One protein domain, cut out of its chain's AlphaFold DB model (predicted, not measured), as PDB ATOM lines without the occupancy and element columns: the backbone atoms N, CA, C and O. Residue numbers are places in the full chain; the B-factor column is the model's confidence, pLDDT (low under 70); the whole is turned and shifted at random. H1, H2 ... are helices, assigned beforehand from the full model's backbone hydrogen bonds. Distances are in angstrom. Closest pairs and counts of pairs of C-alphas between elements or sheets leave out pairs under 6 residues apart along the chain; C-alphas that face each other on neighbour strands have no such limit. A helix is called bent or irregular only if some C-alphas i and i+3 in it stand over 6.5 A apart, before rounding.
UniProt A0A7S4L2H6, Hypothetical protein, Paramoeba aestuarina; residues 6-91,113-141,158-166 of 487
ATOM      1  N   ASP A   6     -36.173 -19.426 -17.911       94.62
ATOM      2  CA  ASP A   6     -36.067 -20.726 -18.570       94.62
ATOM      3  C   ASP A   6     -37.018 -20.810 -19.774       94.62
ATOM      4  O   ASP A   6     -36.581 -20.972 -20.913       94.62
ATOM      5  N   ILE A   7     -38.308 -20.523 -19.555       94.88
ATOM      6  CA  ILE A   7     -39.304 -20.472 -20.636       94.88
ATOM      7  C   ILE A   7     -39.013 -19.323 -21.605       94.88
ATOM      8  O   ILE A   7     -39.204 -19.475 -22.811       94.88
ATOM      9  N   LEU A   8     -38.540 -18.173 -21.106       96.81
ATOM     10  CA  LEU A   8     -38.149 -17.065 -21.979       96.81
ATOM     11  C   LEU A   8     -37.105 -17.527 -22.995       96.81
ATOM     12  O   LEU A   8     -37.291 -17.297 -24.185       96.81
ATOM     13  N   LEU A   9     -36.036 -18.185 -22.538       96.38
ATOM     14  CA  LEU A   9     -35.012 -18.675 -23.446       96.38
ATOM     15  C   LEU A   9     -35.562 -19.750 -24.380       96.38
ATOM     16  O   LEU A   9     -35.303 -19.654 -25.571       96.38
ATOM     17  N   ALA A  10     -36.367 -20.695 -23.882       95.12
ATOM     18  CA  ALA A  10     -36.973 -21.739 -24.710       95.12
ATOM     19  C   ALA A  10     -37.799 -21.163 -25.876       95.12
ATOM     20  O   ALA A  10     -37.679 -21.615 -27.015       95.12
ATOM     21  N   VAL A  11     -38.593 -20.117 -25.618       96.25
ATOM     22  CA  VAL A  11     -39.366 -19.417 -26.657       96.25
ATOM     23  C   VAL A  11     -38.449 -18.673 -27.627       96.25
ATOM     24  O   VAL A  11     -38.667 -18.742 -28.836       96.25
ATOM     25  N   LEU A  12     -37.422 -17.979 -27.125       96.94
ATOM     26  CA  LEU A  12     -36.461 -17.266 -27.974       96.94
ATOM     27  C   LEU A  12     -35.711 -18.231 -28.896       96.94
ATOM     28  O   LEU A  12     -35.655 -17.997 -30.095       96.94
ATOM     29  N   THR A  13     -35.205 -19.346 -28.365       94.19
ATOM     30  CA  THR A  13     -34.503 -20.366 -29.154       94.19
ATOM     31  C   THR A  13     -35.432 -21.085 -30.123       94.19
ATOM     32  O   THR A  13     -35.012 -21.413 -31.227       94.19
ATOM     33  N   GLY A  14     -36.697 -21.295 -29.744       94.94
ATOM     34  CA  GLY A  14     -37.707 -21.849 -30.643       94.94
ATOM     35  C   GLY A  14     -37.940 -20.941 -31.848       94.94
ATOM     36  O   GLY A  14     -37.845 -21.393 -32.983       94.94
ATOM     37  N   LEU A  15     -38.163 -19.644 -31.616       96.12
ATOM     38  CA  LEU A  15     -38.333 -18.651 -32.685       96.12
ATOM     39  C   LEU A  15     -37.047 -18.400 -33.487       96.12
ATOM     40  O   LEU A  15     -37.129 -18.085 -34.672       96.12
ATOM     41  N   GLY A  16     -35.882 -18.560 -32.857       94.12
ATOM     42  CA  GLY A  16     -34.559 -18.479 -33.478       94.12
ATOM     43  C   GLY A  16     -34.148 -19.729 -34.268       94.12
ATOM     44  O   GLY A  16     -33.101 -19.718 -34.916       94.12
ATOM     45  N   ASN A  17     -34.947 -20.802 -34.248       94.88
ATOM     46  CA  ASN A  17     -34.680 -22.008 -35.029       94.88
ATOM     47  C   ASN A  17     -34.697 -21.689 -36.535       94.88
ATOM     48  O   ASN A  17     -35.573 -20.966 -37.014       94.88
ATOM     49  N   ILE A  18     -33.760 -22.264 -37.296       90.06
ATOM     50  CA  ILE A  18     -33.628 -22.071 -38.751       90.06
ATOM     51  C   ILE A  18     -34.929 -22.361 -39.509       90.06
ATOM     52  O   ILE A  18     -35.249 -21.650 -40.461       90.06
ATOM     53  N   ALA A  19     -35.706 -23.363 -39.088       92.19
ATOM     54  CA  ALA A  19     -36.993 -23.686 -39.693       92.19
ATOM     55  C   ALA A  19     -38.003 -22.528 -39.576       92.19
ATOM     56  O   ALA A  19     -38.883 -22.398 -40.427       92.19
ATOM     57  N   ILE A  20     -37.866 -21.662 -38.571       95.12
ATOM     58  CA  ILE A  20     -38.731 -20.497 -38.364       95.12
ATOM     59  C   ILE A  20     -38.097 -19.227 -38.941       95.12
ATOM     60  O   ILE A  20     -38.763 -18.483 -39.660       95.12
ATOM     61  N   THR A  21     -36.817 -18.962 -38.672       92.75
ATOM     62  CA  THR A  21     -36.144 -17.714 -39.082       92.75
ATOM     63  C   THR A  21     -36.060 -17.540 -40.597       92.75
ATOM     64  O   THR A  21     -36.124 -16.413 -41.081       92.75
ATOM     65  N   ARG A  22     -36.010 -18.637 -41.367       91.31
ATOM     66  CA  ARG A  22     -35.988 -18.589 -42.841       91.31
ATOM     67  C   ARG A  22     -37.291 -18.127 -43.495       91.31
ATOM     68  O   ARG A  22     -37.300 -17.851 -44.691       91.31
ATOM     69  N   LEU A  23     -38.395 -18.087 -42.749       92.50
ATOM     70  CA  LEU A  23     -39.729 -17.763 -43.261       92.50
ATOM     71  C   LEU A  23     -39.890 -16.244 -43.437       92.50
ATOM     72  O   LEU A  23     -40.700 -15.613 -42.754       92.50
ATOM     73  N   SER A  24     -39.067 -15.637 -44.298       88.94
ATOM     74  CA  SER A  24     -38.936 -14.178 -44.440       88.94
ATOM     75  C   SER A  24     -40.274 -13.476 -44.665       88.94
ATOM     76  O   SER A  24     -40.555 -12.485 -43.999       88.94
ATOM     77  N   THR A  25     -41.151 -14.043 -45.498       86.38
ATOM     78  CA  THR A  25     -42.477 -13.480 -45.790       86.38
ATOM     79  C   THR A  25     -43.359 -13.411 -44.539       86.38
ATOM     80  O   THR A  25     -44.132 -12.472 -44.364       86.38
ATOM     81  N   ILE A  26     -43.232 -14.380 -43.624       92.31
ATOM     82  CA  ILE A  26     -43.959 -14.359 -42.347       92.31
ATOM     83  C   ILE A  26     -43.374 -13.289 -41.425       92.31
ATOM     84  O   ILE A  26     -44.132 -12.532 -40.820       92.31
ATOM     85  N   TRP A  27     -42.045 -13.194 -41.340       92.44
ATOM     86  CA  TRP A  27     -41.367 -12.184 -40.523       92.44
ATOM     87  C   TRP A  27     -41.647 -10.753 -40.989       92.44
ATOM     88  O   TRP A  27     -41.834  -9.875 -40.147       92.44
ATOM     89  N   GLU A  28     -41.760 -10.524 -42.297       91.50
ATOM     90  CA  GLU A  28     -42.180  -9.246 -42.889       91.50
ATOM     91  C   GLU A  28     -43.609  -8.856 -42.481       91.50
ATOM     92  O   GLU A  28     -43.907  -7.676 -42.288       91.50
ATOM     93  N   GLY A  29     -44.486  -9.843 -42.273       94.25
ATOM     94  CA  GLY A  29     -45.842  -9.636 -41.762       94.25
ATOM     95  C   GLY A  29     -45.912  -9.300 -40.266       94.25
ATOM     96  O   GLY A  29     -46.960  -8.865 -39.772       94.25
ATOM     97  N   VAL A  30     -44.826  -9.479 -39.507       95.69
ATOM     98  CA  VAL A  30     -44.789  -9.159 -38.074       95.69
ATOM     99  C   VAL A  30     -44.536  -7.667 -37.878       95.69
ATOM    100  O   VAL A  30     -43.591  -7.089 -38.399       95.69
ATOM    101  N   SER A  31     -45.347  -7.022 -37.033       97.88
ATOM    102  CA  SER A  31     -45.184  -5.592 -36.745       97.88
ATOM    103  C   SER A  31     -43.755  -5.258 -36.261       97.88
ATOM    104  O   SER A  31     -43.291  -5.917 -35.318       97.88
ATOM    105  N   PRO A  32     -43.113  -4.178 -36.750       96.19
ATOM    106  CA  PRO A  32     -41.743  -3.813 -36.371       96.19
ATOM    107  C   PRO A  32     -41.524  -3.679 -34.858       96.19
ATOM    108  O   PRO A  32     -40.509  -4.123 -34.332       96.19
ATOM    109  N   LYS A  33     -42.521  -3.166 -34.121       97.44
ATOM    110  CA  LYS A  33     -42.482  -3.054 -32.648       97.44
ATOM    111  C   LYS A  33     -42.312  -4.407 -31.943       97.44
ATOM    112  O   LYS A  33     -41.655  -4.488 -30.908       97.44
ATOM    113  N   LYS A  34     -42.932  -5.472 -32.469       97.19
ATOM    114  CA  LYS A  34     -42.801  -6.831 -31.915       97.19
ATOM    115  C   LYS A  34     -41.425  -7.413 -32.232       97.19
ATOM    116  O   LYS A  34     -40.827  -8.001 -31.340       97.19
ATOM    117  N   VAL A  35     -40.918  -7.188 -33.445       95.94
ATOM    118  CA  VAL A  35     -39.568  -7.610 -33.853       95.94
ATOM    119  C   VAL A  35     -38.499  -6.924 -32.999       95.94
ATOM    120  O   VAL A  35     -37.608  -7.580 -32.476       95.94
ATOM    121  N   GLU A  36     -38.619  -5.616 -32.770       97.31
ATOM    122  CA  GLU A  36     -37.705  -4.876 -31.893       97.31
ATOM    123  C   GLU A  36     -37.741  -5.413 -30.453       97.31
ATOM    124  O   GLU A  36     -36.704  -5.592 -29.815       97.31
ATOM    125  N   LYS A  37     -38.938  -5.712 -29.933       97.06
ATOM    126  CA  LYS A  37     -39.091  -6.322 -28.607       97.06
ATOM    127  C   LYS A  37     -38.457  -7.713 -28.540       97.06
ATOM    128  O   LYS A  37     -37.861  -8.032 -27.517       97.06
ATOM    129  N   PHE A  38     -38.591  -8.517 -29.592       97.00
ATOM    130  CA  PHE A  38     -37.959  -9.831 -29.701       97.00
ATOM    131  C   PHE A  38     -36.430  -9.711 -29.644       97.00
ATOM    132  O   PHE A  38     -35.833 -10.280 -28.736       97.00
ATOM    133  N   LYS A  39     -35.826  -8.848 -30.472       96.44
ATOM    134  CA  LYS A  39     -34.372  -8.597 -30.467       96.44
ATOM    135  C   LYS A  39     -33.848  -8.149 -29.100       96.44
ATOM    136  O   LYS A  39     -32.865  -8.678 -28.604       96.44
ATOM    137  N   LYS A  40     -34.559  -7.242 -28.420       97.62
ATOM    138  CA  LYS A  40     -34.196  -6.820 -27.051       97.62
ATOM    139  C   LYS A  40     -34.199  -7.977 -26.047       97.62
ATOM    140  O   LYS A  40     -33.428  -7.956 -25.091       97.62
ATOM    141  N   LEU A  41     -35.100  -8.946 -26.212       97.69
ATOM    142  CA  LEU A  41     -35.156 -10.135 -25.360       97.69
ATOM    143  C   LEU A  41     -34.043 -11.132 -25.710       97.69
ATOM    144  O   LEU A  41     -33.467 -11.708 -24.788       97.69
ATOM    145  N   GLU A  42     -33.707 -11.285 -26.995       96.38
ATOM    146  CA  GLU A  42     -32.537 -12.053 -27.443       96.38
ATOM    147  C   GLU A  42     -31.243 -11.473 -26.866       96.38
ATOM    148  O   GLU A  42     -30.495 -12.198 -26.220       96.38
ATOM    149  N   ASP A  43     -31.018 -10.162 -26.984       96.38
ATOM    150  CA  ASP A  43     -29.838  -9.482 -26.429       96.38
ATOM    151  C   ASP A  43     -29.758  -9.601 -24.900       96.38
ATOM    152  O   ASP A  43     -28.681  -9.713 -24.302       96.38
ATOM    153  N   PHE A  44     -30.913  -9.573 -24.234       97.38
ATOM    154  CA  PHE A  44     -31.006  -9.737 -22.789       97.38
ATOM    155  C   PHE A  44     -30.590 -11.148 -22.339       97.38
ATOM    156  O   PHE A  44     -29.853 -11.280 -21.357       97.38
ATOM    157  N   MET A  45     -31.027 -12.184 -23.061       96.69
ATOM    158  CA  MET A  45     -30.659 -13.585 -22.812       96.69
ATOM    159  C   MET A  45     -29.399 -14.031 -23.571       96.69
ATOM    160  O   MET A  45     -29.031 -15.203 -23.510       96.69
ATOM    161  N   GLY A  46     -28.733 -13.112 -24.270       93.81
ATOM    162  CA  GLY A  46     -27.640 -13.420 -25.178       93.81
ATOM    163  C   GLY A  46     -26.396 -13.965 -24.464       93.81
ATOM    164  O   GLY A  46     -26.106 -13.584 -23.324       93.81
ATOM    165  N   PRO A  47     -25.597 -14.816 -25.133       91.12
ATOM    166  CA  PRO A  47     -24.423 -15.454 -24.537       91.12
ATOM    167  C   PRO A  47     -23.238 -14.500 -24.326       91.12
ATOM    168  O   PRO A  47     -22.278 -14.867 -23.640       91.12
ATOM    169  N   ALA A  48     -23.292 -13.285 -24.882       90.31
ATOM    170  CA  ALA A  48     -22.228 -12.289 -24.807       90.31
ATOM    171  C   ALA A  48     -21.759 -12.041 -23.359       90.31
ATOM    172  O   ALA A  48     -22.558 -11.905 -22.423       90.31
ATOM    173  N   GLY A  49     -20.436 -12.020 -23.167       89.31
ATOM    174  CA  GLY A  49     -19.824 -11.883 -21.842       89.31
ATOM    175  C   GLY A  49     -20.231 -12.992 -20.864       89.31
ATOM    176  O   GLY A  49     -20.355 -12.735 -19.668       89.31
ATOM    177  N   GLY A  50     -20.519 -14.198 -21.363       90.12
ATOM    178  CA  GLY A  50     -20.929 -15.329 -20.536       90.12
ATOM    179  C   GLY A  50     -22.338 -15.189 -19.963       90.12
ATOM    180  O   GLY A  50     -22.580 -15.690 -18.864       90.12
ATOM    181  N   TYR A  51     -23.270 -14.584 -20.711       95.62
ATOM    182  CA  TYR A  51     -24.635 -14.240 -20.279       95.62
ATOM    183  C   TYR A  51     -24.673 -13.084 -19.264       95.62
ATOM    184  O   TYR A  51     -25.421 -13.113 -18.286       95.62
ATOM    185  N   LYS A  52     -23.851 -12.047 -19.478       95.81
ATOM    186  CA  LYS A  52     -23.663 -10.925 -18.535       95.81
ATOM    187  C   LYS A  52     -24.966 -10.198 -18.183       95.81
ATOM    188  O   LYS A  52     -25.187  -9.883 -17.010       95.81
ATOM    189  N   ASN A  53     -25.810  -9.930 -19.180       96.25
ATOM    190  CA  ASN A  53     -27.070  -9.199 -19.016       96.25
ATOM    191  C   ASN A  53     -28.042  -9.983 -18.128       96.25
ATOM    192  O   ASN A  53     -28.466  -9.492 -17.079       96.25
ATOM    193  N   TYR A  54     -28.301 -11.237 -18.499       96.38
ATOM    194  CA  TYR A  54     -29.092 -12.171 -17.709       96.38
ATOM    195  C   TYR A  54     -28.543 -12.342 -16.283       96.38
ATOM    196  O   TYR A  54     -29.290 -12.180 -15.322       96.38
ATOM    197  N   ARG A  55     -27.235 -12.588 -16.113       94.44
ATOM    198  CA  ARG A  55     -26.611 -12.769 -14.786       94.44
ATOM    199  C   ARG A  55     -26.737 -11.545 -13.897       94.44
ATOM    200  O   ARG A  55     -27.014 -11.673 -12.710       94.44
ATOM    201  N   THR A  56     -26.542 -10.358 -14.465       94.56
ATOM    202  CA  THR A  56     -26.731  -9.101 -13.731       94.56
ATOM    203  C   THR A  56     -28.174  -8.987 -13.267       94.56
ATOM    204  O   THR A  56     -28.422  -8.753 -12.090       94.56
ATOM    205  N   LYS A  57     -29.129  -9.283 -14.152       94.31
ATOM    206  CA  LYS A  57     -30.545  -9.258 -13.793       94.31
ATOM    207  C   LYS A  57     -30.928 -10.303 -12.748       94.31
ATOM    208  O   LYS A  57     -31.778 -10.015 -11.911       94.31
ATOM    209  N   LEU A  58     -30.323 -11.487 -12.801       92.69
ATOM    210  CA  LEU A  58     -30.526 -12.544 -11.821       92.69
ATOM    211  C   LEU A  58     -29.978 -12.125 -10.453       92.69
ATOM    212  O   LEU A  58     -30.677 -12.267  -9.456       92.69
ATOM    213  N   ARG A  59     -28.767 -11.563 -10.392       91.06
ATOM    214  CA  ARG A  59     -28.162 -11.062  -9.148       91.06
ATOM    215  C   ARG A  59     -28.974  -9.935  -8.513       91.06
ATOM    216  O   ARG A  59     -29.162  -9.940  -7.303       91.06
ATOM    217  N   ASP A  60     -29.482  -9.019  -9.334       92.06
ATOM    218  CA  ASP A  60     -30.276  -7.872  -8.885       92.06
ATOM    219  C   ASP A  60     -31.764  -8.235  -8.676       92.06
ATOM    220  O   ASP A  60     -32.599  -7.361  -8.421       92.06
ATOM    221  N   HIS A  61     -32.135  -9.514  -8.829       90.94
ATOM    222  CA  HIS A  61     -33.501  -9.973  -8.593       90.94
ATOM    223  C   HIS A  61     -33.842  -9.840  -7.100       90.94
ATOM    224  O   HIS A  61     -33.100 -10.365  -6.267       90.94
ATOM    225  N   PRO A  62     -34.948  -9.161  -6.738       88.81
ATOM    226  CA  PRO A  62     -35.293  -8.933  -5.341       88.81
ATOM    227  C   PRO A  62     -35.449 -10.240  -4.562       88.81
ATOM    228  O   PRO A  62     -36.148 -11.155  -5.004       88.81
ATOM    229  N   GLN A  63     -34.854 -10.289  -3.369       83.62
ATOM    230  CA  GLN A  63     -35.118 -11.356  -2.407       83.62
ATOM    231  C   GLN A  63     -36.618 -11.415  -2.079       83.62
ATOM    232  O   GLN A  63     -37.303 -10.389  -2.071       83.62
ATOM    233  N   GLY A  64     -37.139 -12.618  -1.837       82.94
ATOM    234  CA  GLY A  64     -38.559 -12.810  -1.525       82.94
ATOM    235  C   GLY A  64     -39.503 -12.727  -2.730       82.94
ATOM    236  O   GLY A  64     -40.714 -12.727  -2.535       82.94
ATOM    237  N   LYS A  65     -38.993 -12.669  -3.972       88.75
ATOM    238  CA  LYS A  65     -39.818 -12.776  -5.189       88.75
ATOM    239  C   LYS A  65     -39.544 -14.076  -5.951       88.75
ATOM    240  O   LYS A  65     -38.371 -14.373  -6.183       88.75
ATOM    241  N   PRO A  66     -40.582 -14.787  -6.427       91.25
ATOM    242  CA  PRO A  66     -40.404 -16.011  -7.201       91.25
ATOM    243  C   PRO A  66     -39.669 -15.741  -8.519       91.25
ATOM    244  O   PRO A  66     -39.817 -14.680  -9.136       91.25
ATOM    245  N   CYS A  67     -38.834 -16.697  -8.925       92.75
ATOM    246  CA  CYS A  67     -38.025 -16.643 -10.137       92.75
ATOM    247  C   CYS A  67     -37.746 -18.065 -10.632       92.75
ATOM    248  O   CYS A  67     -37.344 -18.924  -9.856       92.75
ATOM    249  N   VAL A  68     -37.890 -18.305 -11.938       93.94
ATOM    250  CA  VAL A  68     -37.375 -19.529 -12.577       93.94
ATOM    251  C   VAL A  68     -36.131 -19.144 -13.379       93.94
ATOM    252  O   VAL A  68     -36.263 -18.560 -14.458       93.94
ATOM    253  N   PRO A  69     -34.917 -19.385 -12.862       94.25
ATOM    254  CA  PRO A  69     -33.692 -19.096 -13.596       94.25
ATOM    255  C   PRO A  69     -33.446 -20.139 -14.695       94.25
ATOM    256  O   PRO A  69     -33.925 -21.267 -14.618       94.25
ATOM    257  N   TYR A  70     -32.637 -19.782 -15.692       94.12
ATOM    258  CA  TYR A  70     -32.158 -20.724 -16.702       94.12
ATOM    259  C   TYR A  70     -31.100 -21.661 -16.096       94.12
ATOM    260  O   TYR A  70     -29.935 -21.291 -15.914       94.12
ATOM    261  N   VAL A  71     -31.526 -22.878 -15.742       91.19
ATOM    262  CA  VAL A  71     -30.748 -23.838 -14.933       91.19
ATOM    263  C   VAL A  71     -29.497 -24.328 -15.652       91.19
ATOM    264  O   VAL A  71     -28.467 -24.564 -15.017       91.19
ATOM    265  N   ALA A  72     -29.533 -24.424 -16.982       92.00
ATOM    266  CA  ALA A  72     -28.392 -24.922 -17.741       92.00
ATOM    267  C   ALA A  72     -27.140 -24.036 -17.593       92.00
ATOM    268  O   ALA A  72     -26.024 -24.538 -17.734       92.00
ATOM    269  N   LEU A  73     -27.288 -22.745 -17.258       92.81
ATOM    270  CA  LEU A  73     -26.139 -21.894 -16.927       92.81
ATOM    271  C   LEU A  73     -25.504 -22.265 -15.595       92.81
ATOM    272  O   LEU A  73     -24.281 -22.336 -15.533       92.81
ATOM    273  N   CYS A  74     -26.307 -22.564 -14.571       91.50
ATOM    274  CA  CYS A  74     -25.791 -23.088 -13.307       91.50
ATOM    275  C   CYS A  74     -25.034 -24.397 -13.545       91.50
ATOM    276  O   CYS A  74     -23.917 -24.560 -13.067       91.50
ATOM    277  N   LEU A  75     -25.610 -25.313 -14.330       94.31
ATOM    278  CA  LEU A  75     -24.961 -26.585 -14.654       94.31
ATOM    279  C   LEU A  75     -23.642 -26.371 -15.398       94.31
ATOM    280  O   LEU A  75     -22.640 -26.975 -15.039       94.31
ATOM    281  N   ARG A  76     -23.615 -25.470 -16.385       94.19
ATOM    282  CA  ARG A  76     -22.389 -25.123 -17.110       94.19
ATOM    283  C   ARG A  76     -21.313 -24.557 -16.182       94.19
ATOM    284  O   ARG A  76     -20.152 -24.928 -16.322       94.19
ATOM    285  N   ASP A  77     -21.682 -23.679 -15.257       93.44
ATOM    286  CA  ASP A  77     -20.736 -23.088 -14.308       93.44
ATOM    287  C   ASP A  77     -20.202 -24.147 -13.332       93.44
ATOM    288  O   ASP A  77     -19.003 -24.196 -13.065       93.44
ATOM    289  N   LEU A  78     -21.064 -25.058 -12.868       94.62
ATOM    290  CA  LEU A  78     -20.662 -26.205 -12.055       94.62
ATOM    291  C   LEU A  78     -19.723 -27.146 -12.813       94.62
ATOM    292  O   LEU A  78     -18.738 -27.595 -12.236       94.62
ATOM    293  N   THR A  79     -19.980 -27.411 -14.097       95.44
ATOM    294  CA  THR A  79     -19.061 -28.165 -14.962       95.44
ATOM    295  C   THR A  79     -17.706 -27.469 -15.049       95.44
ATOM    296  O   THR A  79     -16.681 -28.107 -14.837       95.44
ATOM    297  N   TYR A  80     -17.688 -26.150 -15.259       94.62
ATOM    298  CA  TYR A  80     -16.443 -25.387 -15.331       94.62
ATOM    299  C   TYR A  80     -15.646 -25.436 -14.018       94.62
ATOM    300  O   TYR A  80     -14.437 -25.646 -14.032       94.62
ATOM    301  N   ILE A  81     -16.316 -25.315 -12.867       94.00
ATOM    302  CA  ILE A  81     -15.672 -25.448 -11.550       94.00
ATOM    303  C   ILE A  81     -15.179 -26.883 -11.318       94.00
ATOM    304  O   ILE A  81     -14.110 -27.087 -10.739       94.00
ATOM    305  N   ARG A  82     -15.959 -27.885 -11.745       93.44
ATOM    306  CA  ARG A  82     -15.615 -29.304 -11.612       93.44
ATOM    307  C   ARG A  82     -14.329 -29.626 -12.364       93.44
ATOM    308  O   ARG A  82     -13.477 -30.291 -11.775       93.44
ATOM    309  N   ASP A  83     -14.215 -29.142 -13.595       94.38
ATOM    310  CA  ASP A  83     -13.132 -29.483 -14.521       94.38
ATOM    311  C   ASP A  83     -11.909 -28.566 -14.344       94.38
ATOM    312  O   ASP A  83     -10.782 -28.980 -14.595       94.38
ATOM    313  N   GLY A  84     -12.100 -27.338 -13.849       93.50
ATOM    314  CA  GLY A  84     -11.034 -26.340 -13.719       93.50
ATOM    315  C   GLY A  84     -10.111 -26.495 -12.503       93.50
ATOM    316  O   GLY A  84      -9.093 -25.810 -12.429       93.50
ATOM    317  N   ALA A  85     -10.445 -27.343 -11.526       89.62
ATOM    318  CA  ALA A  85      -9.600 -27.576 -10.352       89.62
ATOM    319  C   ALA A  85      -9.767 -28.999  -9.801       89.62
ATOM    320  O   ALA A  85     -10.887 -29.514  -9.787       89.62
ATOM    321  N   PRO A  86      -8.716 -29.638  -9.258       93.38
ATOM    322  CA  PRO A  86      -8.849 -30.948  -8.633       93.38
ATOM    323  C   PRO A  86      -9.632 -30.855  -7.315       93.38
ATOM    324  O   PRO A  86      -9.576 -29.853  -6.595       93.38
ATOM    325  N   THR A  87     -10.394 -31.906  -7.000       93.31
ATOM    326  CA  THR A  87     -11.128 -32.015  -5.723       93.31
ATOM    327  C   THR A  87     -10.180 -32.252  -4.549       93.31
ATOM    328  O   THR A  87     -10.423 -31.764  -3.449       93.31
ATOM    329  N   TRP A  88      -9.084 -32.953  -4.812       93.75
ATOM    330  CA  TRP A  88      -8.071 -33.341  -3.848       93.75
ATOM    331  C   TRP A  88      -6.740 -32.712  -4.253       93.75
ATOM    332  O   TRP A  88      -6.356 -32.790  -5.417       93.75
ATOM    333  N   LEU A  89      -6.070 -32.056  -3.314       90.75
ATOM    334  CA  LEU A  89      -4.734 -31.502  -3.479       90.75
ATOM    335  C   LEU A  89      -3.717 -32.508  -2.948       90.75
ATOM    336  O   LEU A  89      -3.947 -33.152  -1.918       90.75
ATOM    337  N   GLU A  90      -2.590 -32.622  -3.640       86.69
ATOM    338  CA  GLU A  90      -1.445 -33.353  -3.113       86.69
ATOM    339  C   GLU A  90      -0.934 -32.646  -1.860       86.69
ATOM    340  O   GLU A  90      -0.776 -31.424  -1.837       86.69
ATOM    341  N   ASN A  91      -0.698 -33.417  -0.801       78.62
ATOM    342  CA  ASN A  91      -0.096 -32.892   0.414       78.62
ATOM    343  C   ASN A  91       1.425 -32.829   0.218       78.62
ATOM    344  O   ASN A  91       2.155 -33.713   0.663       78.62
ATOM    345  N   PRO A 113      -4.471 -37.027   0.870       84.19
ATOM    346  CA  PRO A 113      -4.795 -35.883   0.028       84.19
ATOM    347  C   PRO A 113      -5.670 -34.875   0.781       84.19
ATOM    348  O   PRO A 113      -6.609 -35.253   1.484       84.19
ATOM    349  N   LEU A 114      -5.383 -33.584   0.610       90.44
ATOM    350  CA  LEU A 114      -6.141 -32.509   1.248       90.44
ATOM    351  C   LEU A 114      -7.354 -32.137   0.395       90.44
ATOM    352  O   LEU A 114      -7.261 -32.020  -0.825       90.44
ATOM    353  N   LEU A 115      -8.509 -31.914   1.020       94.06
ATOM    354  CA  LEU A 115      -9.693 -31.451   0.297       94.06
ATOM    355  C   LEU A 115      -9.480 -30.015  -0.199       94.06
ATOM    356  O   LEU A 115      -9.148 -29.118   0.577       94.06
ATOM    357  N   ASN A 116      -9.756 -29.764  -1.477       94.56
ATOM    358  CA  ASN A 116      -9.739 -28.419  -2.039       94.56
ATOM    359  C   ASN A 116     -10.975 -27.623  -1.576       94.56
ATOM    360  O   ASN A 116     -11.969 -27.499  -2.295       94.56
ATOM    361  N   VAL A 117     -10.915 -27.056  -0.369       95.75
ATOM    362  CA  VAL A 117     -12.017 -26.274   0.227       95.75
ATOM    363  C   VAL A 117     -12.410 -25.084  -0.654       95.75
ATOM    364  O   VAL A 117     -13.585 -24.725  -0.712       95.75
ATOM    365  N   ARG A 118     -11.468 -24.506  -1.414       94.56
ATOM    366  CA  ARG A 118     -11.762 -23.422  -2.362       94.56
ATOM    367  C   ARG A 118     -12.685 -23.891  -3.488       94.56
ATOM    368  O   ARG A 118     -13.633 -23.178  -3.812       94.56
ATOM    369  N   LYS A 119     -12.458 -25.084  -4.051       95.00
ATOM    370  CA  LYS A 119     -13.364 -25.686  -5.044       95.00
ATOM    371  C   LYS A 119     -14.754 -25.912  -4.449       95.00
ATOM    372  O   LYS A 119     -15.743 -25.510  -5.053       95.00
ATOM    373  N   ILE A 120     -14.828 -26.482  -3.244       95.75
ATOM    374  CA  ILE A 120     -16.103 -26.720  -2.545       95.75
ATOM    375  C   ILE A 120     -16.849 -25.406  -2.278       95.75
ATOM    376  O   ILE A 120     -18.050 -25.319  -2.523       95.75
ATOM    377  N   HIS A 121     -16.141 -24.357  -1.857       95.62
ATOM    378  CA  HIS A 121     -16.717 -23.028  -1.655       95.62
ATOM    379  C   HIS A 121     -17.283 -22.436  -2.954       95.62
ATOM    380  O   HIS A 121     -18.382 -21.884  -2.946       95.62
ATOM    381  N   LEU A 122     -16.573 -22.572  -4.080       95.25
ATOM    382  CA  LEU A 122     -17.055 -22.107  -5.386       95.25
ATOM    383  C   LEU A 122     -18.315 -22.859  -5.836       95.25
ATOM    384  O   LEU A 122     -19.256 -22.222  -6.309       95.25
ATOM    385  N   ILE A 123     -18.359 -24.182  -5.642       94.94
ATOM    386  CA  ILE A 123     -19.553 -25.000  -5.904       94.94
ATOM    387  C   ILE A 123     -20.726 -24.508  -5.051       94.94
ATOM    388  O   ILE A 123     -21.794 -24.217  -5.587       94.94
ATOM    389  N   GLY A 124     -20.518 -24.353  -3.738       94.31
ATOM    390  CA  GLY A 124     -21.546 -23.870  -2.816       94.31
ATOM    391  C   GLY A 124     -22.072 -22.489  -3.207       94.31
ATOM    392  O   GLY A 124     -23.280 -22.295  -3.300       94.31
ATOM    393  N   LYS A 125     -21.177 -21.549  -3.535       91.69
ATOM    394  CA  LYS A 125     -21.553 -20.212  -4.012       91.69
ATOM    395  C   LYS A 125     -22.411 -20.273  -5.279       91.69
ATOM    396  O   LYS A 125     -23.414 -19.570  -5.356       91.69
ATOM    397  N   CYS A 126     -22.036 -21.114  -6.244       90.94
ATOM    398  CA  CYS A 126     -22.792 -21.300  -7.482       90.94
ATOM    399  C   CYS A 126     -24.198 -21.856  -7.213       90.94
ATOM    400  O   CYS A 126     -25.166 -21.350  -7.771       90.94
ATOM    401  N   ILE A 127     -24.329 -22.866  -6.347       91.06
ATOM    402  CA  ILE A 127     -25.628 -23.471  -6.016       91.06
ATOM    403  C   ILE A 127     -26.527 -22.460  -5.298       91.06
ATOM    404  O   ILE A 127     -27.669 -22.262  -5.707       91.06
ATOM    405  N   MET A 128     -26.007 -21.784  -4.268       89.12
ATOM    406  CA  MET A 128     -26.785 -20.833  -3.466       89.12
ATOM    407  C   MET A 128     -27.288 -19.646  -4.295       89.12
ATOM    408  O   MET A 128     -28.409 -19.184  -4.094       89.12
ATOM    409  N   GLU A 129     -26.521 -19.196  -5.296       85.00
ATOM    410  CA  GLU A 129     -26.959 -18.128  -6.203       85.00
ATOM    411  C   GLU A 129     -28.270 -18.469  -6.935       85.00
ATOM    412  O   GLU A 129     -29.065 -17.565  -7.204       85.00
ATOM    413  N   TYR A 130     -28.523 -19.747  -7.227       86.94
ATOM    414  CA  TYR A 130     -29.734 -20.204  -7.913       86.94
ATOM    415  C   TYR A 130     -30.801 -20.718  -6.938       86.94
ATOM    416  O   TYR A 130     -31.977 -20.397  -7.112       86.94
ATOM    417  N   PHE A 131     -30.407 -21.463  -5.902       84.25
ATOM    418  CA  PHE A 131     -31.325 -22.123  -4.970       84.25
ATOM    419  C   PHE A 131     -32.207 -21.128  -4.208       84.25
ATOM    420  O   PHE A 131     -33.429 -21.282  -4.185       84.25
ATOM    421  N   ASP A 132     -31.621 -20.039  -3.701       81.38
ATOM    422  CA  ASP A 132     -32.349 -19.001  -2.954       81.38
ATOM    423  C   ASP A 132     -33.463 -18.339  -3.781       81.38
ATOM    424  O   ASP A 132     -34.414 -17.780  -3.237       81.38
ATOM    425  N   LYS A 133     -33.349 -18.390  -5.113       79.75
ATOM    426  CA  LYS A 133     -34.309 -17.791  -6.050       79.75
ATOM    427  C   LYS A 133     -35.403 -18.763  -6.482       79.75
ATOM    428  O   LYS A 133     -36.476 -18.311  -6.869       79.75
ATOM    429  N   MET A 134     -35.124 -20.067  -6.430       81.62
ATOM    430  CA  MET A 134     -36.062 -21.135  -6.791       81.62
ATOM    431  C   MET A 134     -36.977 -21.544  -5.634       81.62
ATOM    432  O   MET A 134     -38.026 -22.125  -5.878       81.62
ATOM    433  N   ASN A 135     -36.600 -21.252  -4.388       81.50
ATOM    434  CA  ASN A 135     -37.305 -21.723  -3.193       81.50
ATOM    435  C   ASN A 135     -38.582 -20.922  -2.846       81.50
ATOM    436  O   ASN A 135     -38.997 -20.875  -1.691       81.50
ATOM    437  N   LEU A 136     -39.163 -20.223  -3.821       83.06
ATOM    438  CA  LEU A 136     -40.342 -19.380  -3.641       83.06
ATOM    439  C   LEU A 136     -41.399 -19.745  -4.675       83.06
ATOM    440  O   LEU A 136     -41.131 -19.719  -5.879       83.06
ATOM    441  N   ASP A 137     -42.606 -20.011  -4.191       85.19
ATOM    442  CA  ASP A 137     -43.743 -20.322  -5.043       85.19
ATOM    443  C   ASP A 137     -44.284 -19.074  -5.739       85.19
ATOM    444  O   ASP A 137     -44.249 -17.950  -5.223       85.19
ATOM    445  N   TYR A 138     -44.807 -19.281  -6.942       89.12
ATOM    446  CA  TYR A 138     -45.562 -18.250  -7.626       89.12
ATOM    447  C   TYR A 138     -46.989 -18.193  -7.087       89.12
ATOM    448  O   TYR A 138     -47.686 -19.205  -7.064       89.12
ATOM    449  N   ASP A 139     -47.453 -16.988  -6.762       88.38
ATOM    450  CA  ASP A 139     -48.873 -16.713  -6.536       88.38
ATOM    451  C   ASP A 139     -49.590 -16.624  -7.894       88.38
ATOM    452  O   ASP A 139     -49.723 -15.553  -8.496       88.38
ATOM    453  N   LEU A 140     -49.928 -17.792  -8.449       85.38
ATOM    454  CA  LEU A 140     -50.694 -17.927  -9.684       85.38
ATOM    455  C   LEU A 140     -52.107 -18.387  -9.356       85.38
ATOM    456  O   LEU A 140     -52.327 -19.216  -8.475       85.38
ATOM    457  N   GLN A 141     -53.061 -17.899 -10.142       85.38
ATOM    458  CA  GLN A 141     -54.388 -18.497 -10.179       85.38
ATOM    459  C   GLN A 141     -54.285 -19.965 -10.606       85.38
ATOM    460  O   GLN A 141     -53.356 -20.346 -11.326       85.38
ATOM    461  N   ASP A 158     -39.315 -33.320 -34.695       93.00
ATOM    462  CA  ASP A 158     -37.853 -33.298 -34.783       93.00
ATOM    463  C   ASP A 158     -37.366 -32.194 -35.746       93.00
ATOM    464  O   ASP A 158     -38.154 -31.567 -36.465       93.00
ATOM    465  N   ASP A 159     -36.058 -31.922 -35.741       89.25
ATOM    466  CA  ASP A 159     -35.472 -30.843 -36.542       89.25
ATOM    467  C   ASP A 159     -35.677 -31.049 -38.056       89.25
ATOM    468  O   ASP A 159     -35.928 -30.081 -38.781       89.25
ATOM    469  N   ASP A 160     -35.659 -32.296 -38.539       89.44
ATOM    470  CA  ASP A 160     -35.865 -32.627 -39.955       89.44
ATOM    471  C   ASP A 160     -37.332 -32.422 -40.370       89.44
ATOM    472  O   ASP A 160     -37.640 -31.883 -41.441       89.44
ATOM    473  N   GLN A 161     -38.272 -32.805 -39.507       93.44
ATOM    474  CA  GLN A 161     -39.705 -32.572 -39.670       93.44
ATOM    475  C   GLN A 161     -40.030 -31.077 -39.662       93.44
ATOM    476  O   GLN A 161     -40.783 -30.607 -40.523       93.44
ATOM    477  N   LEU A 162     -39.440 -30.312 -38.738       92.69
ATOM    478  CA  LEU A 162     -39.594 -28.857 -38.681       92.69
ATOM    479  C   LEU A 162     -39.059 -28.202 -39.952       92.69
ATOM    480  O   LEU A 162     -39.761 -27.414 -40.594       92.69
ATOM    481  N   PHE A 163     -37.837 -28.550 -40.354       88.06
ATOM    482  CA  PHE A 163     -37.207 -27.950 -41.522       88.06
ATOM    483  C   PHE A 163     -37.927 -28.329 -42.822       88.06
ATOM    484  O   PHE A 163     -38.216 -27.461 -43.647       88.06
ATOM    485  N   SER A 164     -38.316 -29.595 -42.993       86.81
ATOM    486  CA  SER A 164     -39.085 -30.036 -44.164       86.81
ATOM    487  C   SER A 164     -40.470 -29.383 -44.242       86.81
ATOM    488  O   SER A 164     -40.923 -29.030 -45.333       86.81
ATOM    489  N   THR A 165     -41.133 -29.154 -43.106       91.31
ATOM    490  CA  THR A 165     -42.396 -28.400 -43.047       91.31
ATOM    491  C   THR A 165     -42.181 -26.935 -43.422       91.31
ATOM    492  O   THR A 165     -42.949 -26.383 -44.211       91.31
ATOM    493  N   SER A 166     -41.094 -26.324 -42.946       90.94
ATOM    494  CA  SER A 166     -40.697 -24.968 -43.332       90.94
ATOM    495  C   SER A 166     -40.470 -24.833 -44.841       90.94
ATOM    496  O   SER A 166     -40.974 -23.891 -45.453       90.94
TER     497      SER A 166
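Overview. This is residues 6 to 91, 113 to 141 and 158 to 166 of the 487 residues of the protein "Hypothetical protein" of Paramoeba aestuarina (UniProt A0A7S4L2H6). What shape do these atoms make? Two long helices, H6 and H7, lie side by side and run opposite ways in one half of an elongated domain; in the other half the backbone loops out through H1, H2 and H3 and back through H4, which crosses H1 steeply, while H8 packs on H2. H5 turns off from the end of H4, between the two ends. What is it made of? The printed part has 124 residues with eight named helices, H1 to H8 in that order, and no named strand: all helix. It is loose, with a radius of gyration of the C-alphas of 19.6 A, and spans 65 by 37 by 27 A.

Arrangement. What does the longest helix touch? H7, residues 117 to 134, touches H6, residues 71 to 84, at a shallow tilt of 1 degrees, opposite ways; their closest C-alphas are Leu 78 and Ile 123, 6.4 A apart. H7 has a kink of 25 degrees near residue 127, and is close to but not clearly touching H5, residues 48 to 59, with the C-alphas of Arg 59 and Glu 129 7.7 A apart. What stands farther out? Residues 43 to 45 of H4, residues 32 to 45, touch residues 51 to 54 of H5 only at the corner, about perpendicular at 89 degrees, closest at C-alphas Phe 44 and Asn 53, 5.5 A. H4 touches H1, residues 6 to 15, opposite ways at a steep tilt of 52 degrees, closest at C-alphas Leu 12 and Glu 42, 6.5 A. H2, residues 18 to 21, touches H8, residues 159 to 166, closest at C-alphas Ala 19 and Phe 163, 4.6 A, while H3, residues 24 to 28, touches no helix. Are the helix backbones complete? Every O i to N i+4 pair is within hydrogen-bond range in H1, H3, H4, H6 and H8, against 6 of 8 in H5 and 12 of 14 in H7; H2 is too short for such a pair.

Along the chain. Where are the anchors? H1 begins at C-alpha 6, (-36.067, -20.726, -18.570), and H8 ends at C-alpha 166, (-40.697, -24.968, -43.332). How long are the longer helices? From first to last C-alpha H7 measures 25.6 A, H4 20.1 A, H6 19.9 A and H5 16.8 A. H5 is irregular, with C-alphas 50 and 53 8.8 A apart.

Size, cuts and confidence. Where is the chain cut? Residues 92 to 112 and 142 to 157 are not printed, with C-alpha gaps of 5.6 A and 33.1 A. How large and how sure is it? The two C-alphas farthest apart, Gly 29 and Asn 91, are 66.4 A apart, the link H5 to H6 is long with 11 residues, and no printed residue is under 70 in pLDDT.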